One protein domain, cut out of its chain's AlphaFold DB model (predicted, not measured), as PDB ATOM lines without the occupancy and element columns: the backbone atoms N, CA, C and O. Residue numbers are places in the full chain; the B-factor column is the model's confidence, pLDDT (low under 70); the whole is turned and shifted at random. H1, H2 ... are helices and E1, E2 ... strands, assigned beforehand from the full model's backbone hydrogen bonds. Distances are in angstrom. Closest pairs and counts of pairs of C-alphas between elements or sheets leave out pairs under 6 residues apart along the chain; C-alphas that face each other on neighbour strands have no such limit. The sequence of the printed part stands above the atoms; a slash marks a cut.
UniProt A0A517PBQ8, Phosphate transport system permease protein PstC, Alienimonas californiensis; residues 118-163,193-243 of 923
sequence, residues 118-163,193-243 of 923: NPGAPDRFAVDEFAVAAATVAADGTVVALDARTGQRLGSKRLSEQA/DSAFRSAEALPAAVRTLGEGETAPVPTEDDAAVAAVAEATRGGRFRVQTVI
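What this domain is: This is residues 118 to 163 and 193 to 243 of the 923 residues of the protein "Phosphate transport system permease protein PstC" of Alienimonas californiensis (UniProt A0A517PBQ8). Two antiparallel sheets of four strands each make a loose sandwich slipped lengthwise: the sheet E5 E8 E7 E6 fills one half of a rod, the sheet E1 E2 E3 E4 the other, and they are only partly face to face, overlapping near the middle of the rod with their strands running along nearly the same line. The short helix H1 lies at the far end of the first of these sheets, and residues 118 to 123 lie at the opposite end of the rod. The printed part has 97 residues with eight named strands and one named helix, in the order E1 E2 E3 E4 E5 H1 E6 E7 E8, and its class is mostly strand. By its radius of gyration of the C-alphas, 14.4 A, the whole is compact, yet its C-alphas span 48 by 23 by 18 A.

Where its parts are: The longest strand is E7, residues 224 to 232, 22.3 A from first to last C-alpha, starting with C-alpha 224 at (22.812, 14.882, 29.693). E8, residues 236 to 243, measures 22.0 A and ends with C-alpha 243 at (25.377, 14.835, 26.240). E5 is residues 193 to 197 and E6 is residues 214 to 217. The helix H1 is residues 204 to 207. In the other sheet, E3, residues 142 to 147, measures 16.6 A, and E4, residues 153 to 158, measures 14.8 A. E2 is residues 133 to 137, 13.8 A long. E1 is residues 124 to 127, 10.6 A long, with C-alpha 124 at (36.596, 23.799, 23.120).

How they stand to each other: The sheet E5 E8 E7 E6 is strongly twisted, its strands' lines turning by 83 degrees from edge to edge; its edge strands are E5 and E6. E7 and E8 form an antiparallel hairpin, with N 230 and O 238 2.8 A apart, within hydrogen-bond range. E5 is the antiparallel neighbour of E8, with N 195 and O 239 at 2.9 A. E6 and E7 form a hairpin at 140 degrees between directions, with N 217 and O 227 at 2.9 A; E6 E7 E8 is a meander, each strand the antiparallel neighbour of the one before. H1 is on this sheet but only grazes it, with its residues 205 to 207; the C-alphas of Val 206 and Ala 215 in E6 are the closest, 6.0 A apart. H1 is too short for any O i to N i+4 pair, and its one O i to N i+3 pair is within range. E1 E2 E3 E4 is a second meander, with edge strands E1 and E4. Its hairpins show N 126 and O 135 at 2.9 A between E1 and E2, N 134 and O 146 at 2.8 A between E2 and E3, and N 143 and O 157 at 2.8 A between E3 and E4. The two sheets form a sandwich, two sheets face to face, with the parts that face each other 10.8 A centre to centre and their best planes 37 degrees apart. The closest C-alphas of E4 and E7 are those of Gly 155 and Ala 226, 5.4 A apart; those of E2 and E8 are Ala 133 and Gln 240, 6.4 A apart. E1 is apart from E7 and E8, for instance.

The domain as a whole: The two C-alphas farthest apart, those of Asn 118 and Gly 234, are 48.3 A from each other. Residues 164 to 192 are cut out, with 27.2 A between C-alphas 163 and 193; the link from E4 to E5 runs across this cut. Of the links printed whole, E1 to E2, E2 to E3, E3 to E4 and E7 to E8 are tight, the others short, and none is long. The mean pLDDT of the printed part is 82.9, and residues 118 to 123 are under 70.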
ATOM      1  N   ASN A 118      47.256  24.166  32.025       40.06
ATOM      2  CA  ASN A 118      48.014  24.994  31.091       40.06
ATOM      3  C   ASN A 118      47.106  26.097  30.484       40.06
ATOM      4  O   ASN A 118      46.183  25.754  29.743       40.06
ATOM      5  N   PRO A 119      47.330  27.397  30.768       33.28
ATOM      6  CA  PRO A 119      46.408  28.490  30.422       33.28
ATOM      7  C   PRO A 119      46.356  28.841  28.921       33.28
ATOM      8  O   PRO A 119      45.766  29.848  28.549       33.28
ATOM      9  N   GLY A 120      46.983  28.036  28.055       36.84
ATOM     10  CA  GLY A 120      47.104  28.291  26.614       36.84
ATOM     11  C   GLY A 120      46.240  27.412  25.702       36.84
ATOM     12  O   GLY A 120      46.326  27.558  24.486       36.84
ATOM     13  N   ALA A 121      45.441  26.480  26.232       45.31
ATOM     14  CA  ALA A 121      44.518  25.704  25.403       45.31
ATOM     15  C   ALA A 121      43.160  26.428  25.340       45.31
ATOM     16  O   ALA A 121      42.518  26.535  26.384       45.31
ATOM     17  N   PRO A 122      42.711  26.918  24.167       52.84
ATOM     18  CA  PRO A 122      41.424  27.599  24.057       52.84
ATOM     19  C   PRO A 122      40.284  26.663  24.462       52.84
ATOM     20  O   PRO A 122      40.350  25.448  24.210       52.84
ATOM     21  N   ASP A 123      39.243  27.242  25.065       60.72
ATOM     22  CA  ASP A 123      38.008  26.538  25.395       60.72
ATOM     23  C   ASP A 123      37.491  25.826  24.138       60.72
ATOM     24  O   ASP A 123      37.443  26.387  23.038       60.72
ATOM     25  N   ARG A 124      37.134  24.545  24.266       74.88
ATOM     26  CA  ARG A 124      36.596  23.799  23.120       74.88
ATOM     27  C   ARG A 124      35.147  24.180  22.965       74.88
ATOM     28  O   ARG A 124      34.411  24.060  23.933       74.88
ATOM     29  N   PHE A 125      34.740  24.618  21.781       83.31
ATOM     30  CA  PHE A 125      33.398  25.126  21.546       83.31
ATOM     31  C   PHE A 125      32.785  24.498  20.296       83.31
ATOM     32  O   PHE A 125      33.387  24.501  19.220       83.31
ATOM     33  N   ALA A 126      31.592  23.933  20.456       86.06
ATOM     34  CA  ALA A 126      30.863  23.253  19.400       86.06
ATOM     35  C   ALA A 126      29.395  23.681  19.404       86.06
ATOM     36  O   ALA A 126      28.822  24.000  20.448       86.06
ATOM     37  N   VAL A 127      28.786  23.649  18.224       88.44
ATOM     38  CA  VAL A 127      27.371  23.958  18.000       88.44
ATOM     39  C   VAL A 127      26.752  22.797  17.233       88.44
ATOM     40  O   VAL A 127      27.414  22.188  16.388       88.44
ATOM     41  N   ASP A 128      25.498  22.468  17.533       88.81
ATOM     42  CA  ASP A 128      24.779  21.419  16.819       88.81
ATOM     43  C   ASP A 128      24.457  21.815  15.365       88.81
ATOM     44  O   ASP A 128      24.445  22.983  14.976       88.81
ATOM     45  N   GLU A 129      24.129  20.820  14.543       83.62
ATOM     46  CA  GLU A 129      23.840  20.998  13.113       83.62
ATOM     47  C   GLU A 129      22.616  21.861  12.786       83.62
ATOM     48  O   GLU A 129      22.441  22.256  11.630       83.62
ATOM     49  N   PHE A 130      21.779  22.169  13.777       86.44
ATOM     50  CA  PHE A 130      20.607  23.022  13.606       86.44
ATOM     51  C   PHE A 130      20.744  24.397  14.267       86.44
ATOM     52  O   PHE A 130      19.788  25.179  14.200       86.44
ATOM     53  N   ALA A 131      21.907  24.710  14.857       87.75
ATOM     54  CA  ALA A 131      22.167  25.983  15.529       87.75
ATOM     55  C   ALA A 131      21.108  26.306  16.609       87.75
ATOM     56  O   ALA A 131      20.511  27.389  16.644       87.75
ATOM     57  N   VAL A 132      20.828  25.315  17.456       89.25
ATOM     58  CA  VAL A 132      19.882  25.347  18.582       89.25
ATOM     59  C   VAL A 132      20.613  25.180  19.918       89.25
ATOM     60  O   VAL A 132      20.319  25.905  20.862       89.25
ATOM     61  N   ALA A 133      21.578  24.266  20.005       90.44
ATOM     62  CA  ALA A 133      22.351  23.994  21.210       90.44
ATOM     63  C   ALA A 133      23.847  24.173  20.938       90.44
ATOM     64  O   ALA A 133      24.368  23.745  19.908       90.44
ATOM     65  N   ALA A 134      24.544  24.781  21.888       89.44
ATOM     66  CA  ALA A 134      25.989  24.903  21.876       89.44
ATOM     67  C   ALA A 134      26.570  24.342  23.174       89.44
ATOM     68  O   ALA A 134      25.914  24.324  24.217       89.44
ATOM     69  N   ALA A 135      27.804  23.865  23.109       88.75
ATOM     70  CA  ALA A 135      28.505  23.315  24.254       88.75
ATOM     71  C   ALA A 135      29.951  23.791  24.246       88.75
ATOM     72  O   ALA A 135      30.604  23.804  23.199       88.75
ATOM     73  N   THR A 136      30.452  24.155  25.423       86.12
ATOM     74  CA  THR A 136      31.871  24.425  25.619       86.12
ATOM     75  C   THR A 136      32.460  23.571  26.730       86.12
ATOM     76  O   THR A 136      31.776  23.286  27.713       86.12
ATOM     77  N   VAL A 137      33.714  23.150  26.564       84.50
ATOM     78  CA  VAL A 137      34.496  22.449  27.586       84.50
ATOM     79  C   VAL A 137      35.613  23.368  28.053       84.50
ATOM     80  O   VAL A 137      36.518  23.682  27.276       84.50
ATOM     81  N   ALA A 138      35.541  23.762  29.320       79.50
ATOM     82  CA  ALA A 138      36.557  24.576  29.966       79.50
ATOM     83  C   ALA A 138      37.779  23.741  30.380       79.50
ATOM     84  O   ALA A 138      37.704  22.518  30.557       79.50
ATOM     85  N   ALA A 139      38.909  24.416  30.600       77.31
ATOM     86  CA  ALA A 139      40.162  23.786  31.029       77.31
ATOM     87  C   ALA A 139      40.057  23.018  32.365       77.31
ATOM     88  O   ALA A 139      40.837  22.100  32.613       77.31
ATOM     89  N   ASP A 140      39.080  23.356  33.215       79.06
ATOM     90  CA  ASP A 140      38.806  22.686  34.493       79.06
ATOM     91  C   ASP A 140      37.938  21.414  34.362       79.06
ATOM     92  O   ASP A 140      37.608  20.779  35.372       79.06
ATOM     93  N   GLY A 141      37.571  21.040  33.129       79.75
ATOM     94  CA  GLY A 141      36.736  19.882  32.809       79.75
ATOM     95  C   GLY A 141      35.233  20.115  32.971       79.75
ATOM     96  O   GLY A 141      34.462  19.150  32.933       79.75
ATOM     97  N   THR A 142      34.798  21.361  33.173       86.62
ATOM     98  CA  THR A 142      33.378  21.716  33.210       86.62
ATOM     99  C   THR A 142      32.840  21.891  31.793       86.62
ATOM    100  O   THR A 142      33.365  22.678  31.007       86.62
ATOM    101  N   VAL A 143      31.762  21.174  31.474       87.69
ATOM    102  CA  VAL A 143      30.995  21.363  30.241       87.69
ATOM    103  C   VAL A 143      29.845  22.308  30.529       87.69
ATOM    104  O   VAL A 143      29.051  22.058  31.439       87.69
ATOM    105  N   VAL A 144      29.739  23.381  29.754       87.38
ATOM    106  CA  VAL A 144      28.641  24.347  29.834       87.38
ATOM    107  C   VAL A 144      27.802  24.227  28.568       87.38
ATOM    108  O   VAL A 144      28.321  24.363  27.461       87.38
ATOM    109  N   ALA A 145      26.508  23.957  28.741       89.62
ATOM    110  CA  ALA A 145      25.529  23.926  27.664       89.62
ATOM    111  C   ALA A 145      24.834  25.288  27.556       89.62
ATOM    112  O   ALA A 145      24.365  25.846  28.555       89.62
ATOM    113  N   LEU A 146      24.754  25.800  26.334       88.50
ATOM    114  CA  LEU A 146      24.174  27.091  25.987       88.50
ATOM    115  C   LEU A 146      23.090  26.893  24.924       88.50
ATOM    116  O   LEU A 146      23.192  26.016  24.064       88.50
ATOM    117  N   ASP A 147      22.072  27.738  24.953       88.75
ATOM    118  CA  ASP A 147      21.160  27.908  23.830       88.75
ATOM    119  C   ASP A 147      21.879  28.714  22.736       88.75
ATOM    120  O   ASP A 147      22.281  29.860  22.947       88.75
ATOM    121  N   ALA A 148      22.052  28.122  21.554       88.81
ATOM    122  CA  ALA A 148      22.786  28.737  20.446       88.81
ATOM    123  C   ALA A 148      22.017  29.883  19.755       88.81
ATOM    124  O   ALA A 148      22.548  30.526  18.845       88.81
ATOM    125  N   ARG A 149      20.758  30.135  20.132       86.44
ATOM    126  CA  ARG A 149      19.939  31.237  19.605       86.44
ATOM    127  C   ARG A 149      19.818  32.397  20.563       86.44
ATOM    128  O   ARG A 149      19.747  33.528  20.093       86.44
ATOM    129  N   THR A 150      19.764  32.118  21.860       83.12
ATOM    130  CA  THR A 150      19.540  33.138  22.895       83.12
ATOM    131  C   THR A 150      20.778  33.421  23.735       83.12
ATOM    132  O   THR A 150      20.806  34.425  24.440       83.12
ATOM    133  N   GLY A 151      21.809  32.568  23.669       81.12
ATOM    134  CA  GLY A 151      22.989  32.661  24.534       81.12
ATOM    135  C   GLY A 151      22.701  32.267  25.983       81.12
ATOM    136  O   GLY A 151      23.598  32.293  26.823       81.12
ATOM    137  N   GLN A 152      21.461  31.871  26.296       84.62
ATOM    138  CA  GLN A 152      21.067  31.475  27.639       84.62
ATOM    139  C   GLN A 152      21.852  30.237  28.081       84.62
ATOM    140  O   GLN A 152      21.895  29.220  27.385       84.62
ATOM    141  N   ARG A 153      22.418  30.287  29.289       86.31
ATOM    142  CA  ARG A 153      23.014  29.113  29.927       86.31
ATOM    143  C   ARG A 153      21.919  28.117  30.303       86.31
ATOM    144  O   ARG A 153      21.060  28.418  31.127       86.31
ATOM    145  N   LEU A 154      21.967  26.931  29.699       87.31
ATOM    146  CA  LEU A 154      20.990  25.861  29.915       87.31
ATOM    147  C   LEU A 154      21.356  24.996  31.124       87.31
ATOM    148  O   LEU A 154      20.486  24.560  31.871       87.31
ATOM    149  N   GLY A 155      22.652  24.745  31.311       87.25
ATOM    150  CA  GLY A 155      23.163  23.899  32.381       87.25
ATOM    151  C   GLY A 155      24.679  23.776  32.326       87.25
ATOM    152  O   GLY A 155      25.328  24.203  31.370       87.25
ATOM    153  N   SER A 156      25.265  23.196  33.367       88.25
ATOM    154  CA  SER A 156      26.682  22.845  33.370       88.25
ATOM    155  C   SER A 156      26.924  21.585  34.175       88.25
ATOM    156  O   SER A 156      26.285  21.379  35.205       88.25
ATOM    157  N   LYS A 157      27.885  20.782  33.730       88.56
ATOM    158  CA  LYS A 157      28.236  19.505  34.344       88.56
ATOM    159  C   LYS A 157      29.748  19.351  34.377       88.56
ATOM    160  O   LYS A 157      30.419  19.585  33.375       88.56
ATOM    161  N   ARG A 158      30.288  18.925  35.516       87.62
ATOM    162  CA  ARG A 158      31.705  18.570  35.622       87.62
ATOM    163  C   ARG A 158      31.911  17.151  35.100       87.62
ATOM    164  O   ARG A 158      31.207  16.243  35.530       87.62
ATOM    165  N   LEU A 159      32.859  16.956  34.182       85.81
ATOM    166  CA  LEU A 159      33.123  15.637  33.587       85.81
ATOM    167  C   LEU A 159      33.737  14.645  34.577       85.81
ATOM    168  O   LEU A 159      33.544  13.440  34.445       85.81
ATOM    169  N   SER A 160      34.495  15.146  35.549       85.94
ATOM    170  CA  SER A 160      35.206  14.331  36.523       85.94
ATOM    171  C   SER A 160      35.190  14.980  37.899       85.94
ATOM    172  O   SER A 160      35.243  16.202  38.018       85.94
ATOM    173  N   GLU A 161      35.141  14.153  38.941       84.94
ATOM    174  CA  GLU A 161      35.318  14.599  40.325       84.94
ATOM    175  C   GLU A 161      36.778  14.973  40.620       84.94
ATOM    176  O   GLU A 161      37.043  15.888  41.401       84.94
ATOM    177  N   GLN A 162      37.729  14.301  39.960       86.81
ATOM    178  CA  GLN A 162      39.154  14.601  40.052       86.81
ATOM    179  C   GLN A 162      39.487  15.823  39.189       86.81
ATOM    180  O   GLN A 162      39.025  15.943  38.053       86.81
ATOM    181  N   ALA A 163      40.303  16.735  39.723       86.69
ATOM    182  CA  ALA A 163      40.723  17.928  38.995       86.69
ATOM    183  C   ALA A 163      41.599  17.541  37.785       86.69
ATOM    184  O   ALA A 163      42.636  16.894  37.977       86.69
ATOM    185  N   ASP A 193      22.382  15.214  20.687       90.12
ATOM    186  CA  ASP A 193      21.322  14.276  20.326       90.12
ATOM    187  C   ASP A 193      20.054  15.000  19.911       90.12
ATOM    188  O   ASP A 193      19.405  15.661  20.720       90.12
ATOM    189  N   SER A 194      19.680  14.804  18.646       90.06
ATOM    190  CA  SER A 194      18.481  15.383  18.052       90.06
ATOM    191  C   SER A 194      17.341  14.369  18.028       90.06
ATOM    192  O   SER A 194      17.452  13.293  17.434       90.06
ATOM    193  N   ALA A 195      16.211  14.723  18.639       90.06
ATOM    194  CA  ALA A 195      14.996  13.917  18.612       90.06
ATOM    195  C   ALA A 195      13.766  14.778  18.311       90.06
ATOM    196  O   ALA A 195      13.554  15.826  18.916       90.06
ATOM    197  N   PHE A 196      12.890  14.304  17.424       89.38
ATOM    198  CA  PHE A 196      11.572  14.913  17.250       89.38
ATOM    199  C   PHE A 196      10.587  14.341  18.270       89.38
ATOM    200  O   PHE A 196      10.432  13.123  18.381       89.38
ATOM    201  N   ARG A 197       9.898  15.221  18.998       86.25
ATOM    202  CA  ARG A 197       8.890  14.864  20.005       86.25
ATOM    203  C   ARG A 197       7.535  15.484  19.651       86.25
ATOM    204  O   ARG A 197       7.462  16.550  19.034       86.25
ATOM    205  N   SER A 198       6.455  14.793  20.022       82.56
ATOM    206  CA  SER A 198       5.102  15.353  19.958       82.56
ATOM    207  C   SER A 198       4.896  16.364  21.089       82.56
ATOM    208  O   SER A 198       5.547  16.283  22.131       82.56
ATOM    209  N   ALA A 199       3.971  17.306  20.897       79.19
ATOM    210  CA  ALA A 199       3.654  18.330  21.896       79.19
ATOM    211  C   ALA A 199       3.240  17.724  23.253       79.19
ATOM    212  O   ALA A 199       3.569  18.260  24.308       79.19
ATOM    213  N   GLU A 200       2.551  16.579  23.232       79.31
ATOM    214  CA  GLU A 200       2.055  15.871  24.421       79.31
ATOM    215  C   GLU A 200       3.183  15.383  25.339       79.31
ATOM    216  O   GLU A 200       2.999  15.341  26.555       79.31
ATOM    217  N   ALA A 201       4.348  15.063  24.770       80.06
ATOM    218  CA  ALA A 201       5.512  14.563  25.498       80.06
ATOM    219  C   ALA A 201       6.380  15.677  26.114       80.06
ATOM    220  O   ALA A 201       7.375  15.379  26.768       80.06
ATOM    221  N   LEU A 202       6.036  16.952  25.893       83.88
ATOM    222  CA  LEU A 202       6.828  18.103  26.333       83.88
ATOM    223  C   LEU A 202       6.109  18.929  27.410       83.88
ATOM    224  O   LEU A 202       4.872  18.931  27.445       83.88
ATOM    225  N   PRO A 203       6.847  19.652  28.275       84.56
ATOM    226  CA  PRO A 203       6.267  20.540  29.282       84.56
ATOM    227  C   PRO A 203       5.353  21.607  28.669       84.56
ATOM    228  O   PRO A 203       5.588  22.072  27.555       84.56
ATOM    229  N   ALA A 204       4.340  22.049  29.418       80.06
ATOM    230  CA  ALA A 204       3.364  23.033  28.939       80.06
ATOM    231  C   ALA A 204       4.007  24.337  28.423       80.06
ATOM    232  O   ALA A 204       3.542  24.876  27.426       80.06
ATOM    233  N   ALA A 205       5.108  24.782  29.042       78.00
ATOM    234  CA  ALA A 205       5.856  25.982  28.649       78.00
ATOM    235  C   ALA A 205       6.496  25.889  27.250       78.00
ATOM    236  O   ALA A 205       6.641  26.896  26.570       78.00
ATOM    237  N   VAL A 206       6.840  24.679  26.797       83.25
ATOM    238  CA  VAL A 206       7.423  24.437  25.466       83.25
ATOM    239  C   VAL A 206       6.322  24.395  24.401       83.25
ATOM    240  O   VAL A 206       6.533  24.794  23.262       83.25
ATOM    241  N   ARG A 207       5.112  23.947  24.764       81.69
ATOM    242  CA  ARG A 207       3.981  23.788  23.828       81.69
ATOM    243  C   ARG A 207       3.467  25.110  23.259       81.69
ATOM    244  O   ARG A 207       2.822  25.094  22.216       81.69
ATOM    245  N   THR A 208       3.705  26.221  23.954       81.94
ATOM    246  CA  THR A 208       3.264  27.562  23.546       81.94
ATOM    247  C   THR A 208       4.297  28.319  22.717       81.94
ATOM    248  O   THR A 208       4.025  29.458  22.351       81.94
ATOM    249  N   LEU A 209       5.458  27.717  22.434       83.06
ATOM    250  CA  LEU A 209       6.505  28.347  21.634       83.06
ATOM    251  C   LEU A 209       6.033  28.610  20.200       83.06
ATOM    252  O   LEU A 209       5.456  27.735  19.543       83.06
ATOM    253  N   GLY A 210       6.326  29.812  19.710       81.44
ATOM    254  CA  GLY A 210       6.232  30.161  18.298       81.44
ATOM    255  C   GLY A 210       7.304  29.452  17.465       81.44
ATOM    256  O   GLY A 210       8.319  28.995  17.981       81.44
ATOM    257  N   GLU A 211       7.089  29.348  16.151       81.50
ATOM    258  CA  GLU A 211       8.052  28.720  15.235       81.50
ATOM    259  C   GLU A 211       9.445  29.362  15.363       81.50
ATOM    260  O   GLU A 211       9.600  30.571  15.198       81.50
ATOM    261  N   GLY A 212      10.463  28.541  15.632       79.06
ATOM    262  CA  GLY A 212      11.846  28.978  15.819       79.06
ATOM    263  C   GLY A 212      12.199  29.479  17.225       79.06
ATOM    264  O   GLY A 212      13.382  29.716  17.481       79.06
ATOM    265  N   GLU A 213      11.232  29.600  18.136       85.50
ATOM    266  CA  GLU A 213      11.516  29.859  19.548       85.50
ATOM    267  C   GLU A 213      12.044  28.598  20.237       85.50
ATOM    268  O   GLU A 213      11.705  27.463  19.869       85.50
ATOM    269  N   THR A 214      12.887  28.814  21.244       88.25
ATOM    270  CA  THR A 214      13.533  27.765  22.023       88.25
ATOM    271  C   THR A 214      13.162  27.856  23.498       88.25
ATOM    272  O   THR A 214      12.923  28.940  24.027       88.25
ATOM    273  N   ALA A 215      13.102  26.710  24.177       88.31
ATOM    274  CA  ALA A 215      13.002  26.668  25.634       88.31
ATOM    275  C   ALA A 215      13.734  25.451  26.219       88.31
ATOM    276  O   ALA A 215      13.741  24.385  25.590       88.31
ATOM    277  N   PRO A 216      14.304  25.565  27.434       88.94
ATOM    278  CA  PRO A 216      14.912  24.436  28.130       88.94
ATOM    279  C   PRO A 216      13.905  23.305  28.378       88.94
ATOM    280  O   PRO A 216      12.737  23.548  28.698       88.94
ATOM    281  N   VAL A 217      14.369  22.061  28.278       88.06
ATOM    282  CA  VAL A 217      13.584  20.856  28.578       88.06
ATOM    283  C   VAL A 217      14.286  20.064  29.680       88.06
ATOM    284  O   VAL A 217      15.495  19.851  29.583       88.06
ATOM    285  N   PRO A 218      13.561  19.595  30.713       84.06
ATOM    286  CA  PRO A 218      14.131  18.700  31.713       84.06
ATOM    287  C   PRO A 218      14.640  17.403  31.075       84.06
ATOM    288  O   PRO A 218      13.978  16.833  30.204       84.06
ATOM    289  N   THR A 219      15.784  16.914  31.541       81.56
ATOM    290  CA  THR A 219      16.366  15.635  31.121       81.56
ATOM    291  C   THR A 219      16.487  14.704  32.315       81.56
ATOM    292  O   THR A 219      16.999  15.107  33.354       81.56
ATOM    293  N   GLU A 220      16.045  13.458  32.159       78.69
ATOM    294  CA  GLU A 220      16.214  12.392  33.165       78.69
ATOM    295  C   GLU A 220      17.485  11.554  32.924       78.69
ATOM    296  O   GLU A 220      17.780  10.643  33.686       78.69
ATOM    297  N   ASP A 221      18.223  11.833  31.847       81.19
ATOM    298  CA  ASP A 221      19.471  11.150  31.508       81.19
ATOM    299  C   ASP A 221      20.639  11.776  32.278       81.19
ATOM    300  O   ASP A 221      20.994  12.927  32.029       81.19
ATOM    301  N   ASP A 222      21.266  11.012  33.174       79.19
ATOM    302  CA  ASP A 222      22.437  11.453  33.940       79.19
ATOM    303  C   ASP A 222      23.617  11.854  33.037       79.19
ATOM    304  O   ASP A 222      24.474  12.646  33.440       79.19
ATOM    305  N   ALA A 223      23.691  11.336  31.804       83.19
ATOM    306  CA  ALA A 223      24.708  11.720  30.828       83.19
ATOM    307  C   ALA A 223      24.429  13.094  30.182       83.19
ATOM    308  O   ALA A 223      25.361  13.720  29.661       83.19
ATOM    309  N   ALA A 224      23.188  13.586  30.237       88.44
ATOM    310  CA  ALA A 224      22.812  14.882  29.693       88.44
ATOM    311  C   ALA A 224      23.312  16.033  30.579       88.44
ATOM    312  O   ALA A 224      23.206  16.012  31.803       88.44
ATOM    313  N   VAL A 225      23.862  17.066  29.943       89.50
ATOM    314  CA  VAL A 225      24.204  18.342  30.588       89.50
ATOM    315  C   VAL A 225      22.973  19.238  30.644       89.50
ATOM    316  O   VAL A 225      22.692  19.846  31.672       89.50
ATOM    317  N   ALA A 226      22.256  19.331  29.521       91.25
ATOM    318  CA  ALA A 226      20.983  20.027  29.386       91.25
ATOM    319  C   ALA A 226      20.295  19.623  28.072       91.25
ATOM    320  O   ALA A 226      20.948  19.114  27.154       91.25
ATOM    321  N   ALA A 227      18.999  19.915  27.946       91.25
ATOM    322  CA  ALA A 227      18.291  19.867  26.671       91.25
ATOM    323  C   ALA A 227      17.521  21.158  26.392       91.25
ATOM    324  O   ALA A 227      17.059  21.846  27.305       91.25
ATOM    325  N   VAL A 228      17.350  21.457  25.109       91.75
ATOM    326  CA  VAL A 228      16.583  22.596  24.600       91.75
ATOM    327  C   VAL A 228      15.662  22.125  23.479       91.75
ATOM    328  O   VAL A 228      16.055  21.344  22.613       91.75
ATOM    329  N   ALA A 229      14.407  22.559  23.510       90.25
ATOM    330  CA  ALA A 229      13.436  22.296  22.458       90.25
ATOM    331  C   ALA A 229      13.284  23.509  21.549       90.25
ATOM    332  O   ALA A 229      13.180  24.625  22.038       90.25
ATOM    333  N   GLU A 230      13.188  23.264  20.247       90.62
ATOM    334  CA  GLU A 230      12.821  24.218  19.206       90.62
ATOM    335  C   GLU A 230      11.457  23.826  18.613       90.62
ATOM    336  O   GLU A 230      11.237  22.668  18.228       90.62
ATOM    337  N   ALA A 231      10.548  24.792  18.475       86.56
ATOM    338  CA  ALA A 231       9.320  24.601  17.706       86.56
ATOM    339  C   ALA A 231       9.607  24.648  16.191       86.56
ATOM    340  O   ALA A 231      10.116  25.640  15.667       86.56
ATOM    341  N   THR A 232       9.259  23.580  15.464       84.50
ATOM    342  CA  THR A 232       9.526  23.445  14.018       84.50
ATOM    343  C   THR A 232       8.260  23.600  13.166       84.50
ATOM    344  O   THR A 232       7.136  23.452  13.654       84.50
ATOM    345  N   ARG A 233       8.427  23.840  11.853       77.38
ATOM    346  CA  ARG A 233       7.307  23.905  10.893       77.38
ATOM    347  C   ARG A 233       6.446  22.643  10.941       77.38
ATOM    348  O   ARG A 233       6.937  21.531  10.747       77.38
ATOM    349  N   GLY A 234       5.141  22.836  11.134       72.12
ATOM    350  CA  GLY A 234       4.154  21.753  11.171       72.12
ATOM    351  C   GLY A 234       3.827  21.216  12.568       72.12
ATOM    352  O   GLY A 234       3.349  20.090  12.670       72.12
ATOM    353  N   GLY A 235       4.085  21.986  13.634       72.44
ATOM    354  CA  GLY A 235       3.615  21.673  14.994       72.44
ATOM    355  C   GLY A 235       4.363  20.533  15.694       72.44
ATOM    356  O   GLY A 235       3.855  19.955  16.653       72.44
ATOM    357  N   ARG A 236       5.563  20.183  15.210       83.31
ATOM    358  CA  ARG A 236       6.479  19.234  15.862       83.31
ATOM    359  C   ARG A 236       7.590  19.992  16.577       83.31
ATOM    360  O   ARG A 236       7.989  21.065  16.130       83.31
ATOM    361  N   PHE A 237       8.140  19.395  17.627       88.44
ATOM    362  CA  PHE A 237       9.238  19.978  18.390       88.44
ATOM    363  C   PHE A 237      10.506  19.159  18.182       88.44
ATOM    364  O   PHE A 237      10.472  17.927  18.273       88.44
ATOM    365  N   ARG A 238      11.616  19.833  17.892       91.31
ATOM    366  CA  ARG A 238      12.949  19.229  17.891       91.31
ATOM    367  C   ARG A 238      13.554  19.455  19.266       91.31
ATOM    368  O   ARG A 238      13.676  20.595  19.680       91.31
ATOM    369  N   VAL A 239      13.945  18.392  19.950       91.81
ATOM    370  CA  VAL A 239      14.697  18.467  21.201       91.81
ATOM    371  C   VAL A 239      16.150  18.169  20.887       91.81
ATOM    372  O   VAL A 239      16.438  17.121  20.308       91.81
ATOM    373  N   GLN A 240      17.029  19.094  21.253       92.62
ATOM    374  CA  GLN A 240      18.471  18.908  21.245       92.62
ATOM    375  C   GLN A 240      18.969  18.690  22.661       92.62
ATOM    376  O   GLN A 240      18.796  19.557  23.517       92.62
ATOM    377  N   THR A 241      19.613  17.553  22.891       92.50
ATOM    378  CA  THR A 241      20.225  17.212  24.174       92.50
ATOM    379  C   THR A 241      21.739  17.284  24.047       92.50
ATOM    380  O   THR A 241      22.329  16.593  23.216       92.50
ATOM    381  N   VAL A 242      22.378  18.098  24.886       91.94
ATOM    382  CA  VAL A 242      23.837  18.120  25.024       91.94
ATOM    383  C   VAL A 242      24.226  16.995  25.971       91.94
ATOM    384  O   VAL A 242      23.890  17.036  27.154       91.94
ATOM    385  N   ILE A 243      24.928  15.990  25.459       90.88
ATOM    386  CA  ILE A 243      25.377  14.835  26.240       90.88
ATOM    387  C   ILE A 243      26.876  14.955  26.443       90.88
ATOM    388  O   ILE A 243      27.618  15.088  25.469       90.88
TER     389      ILE A 243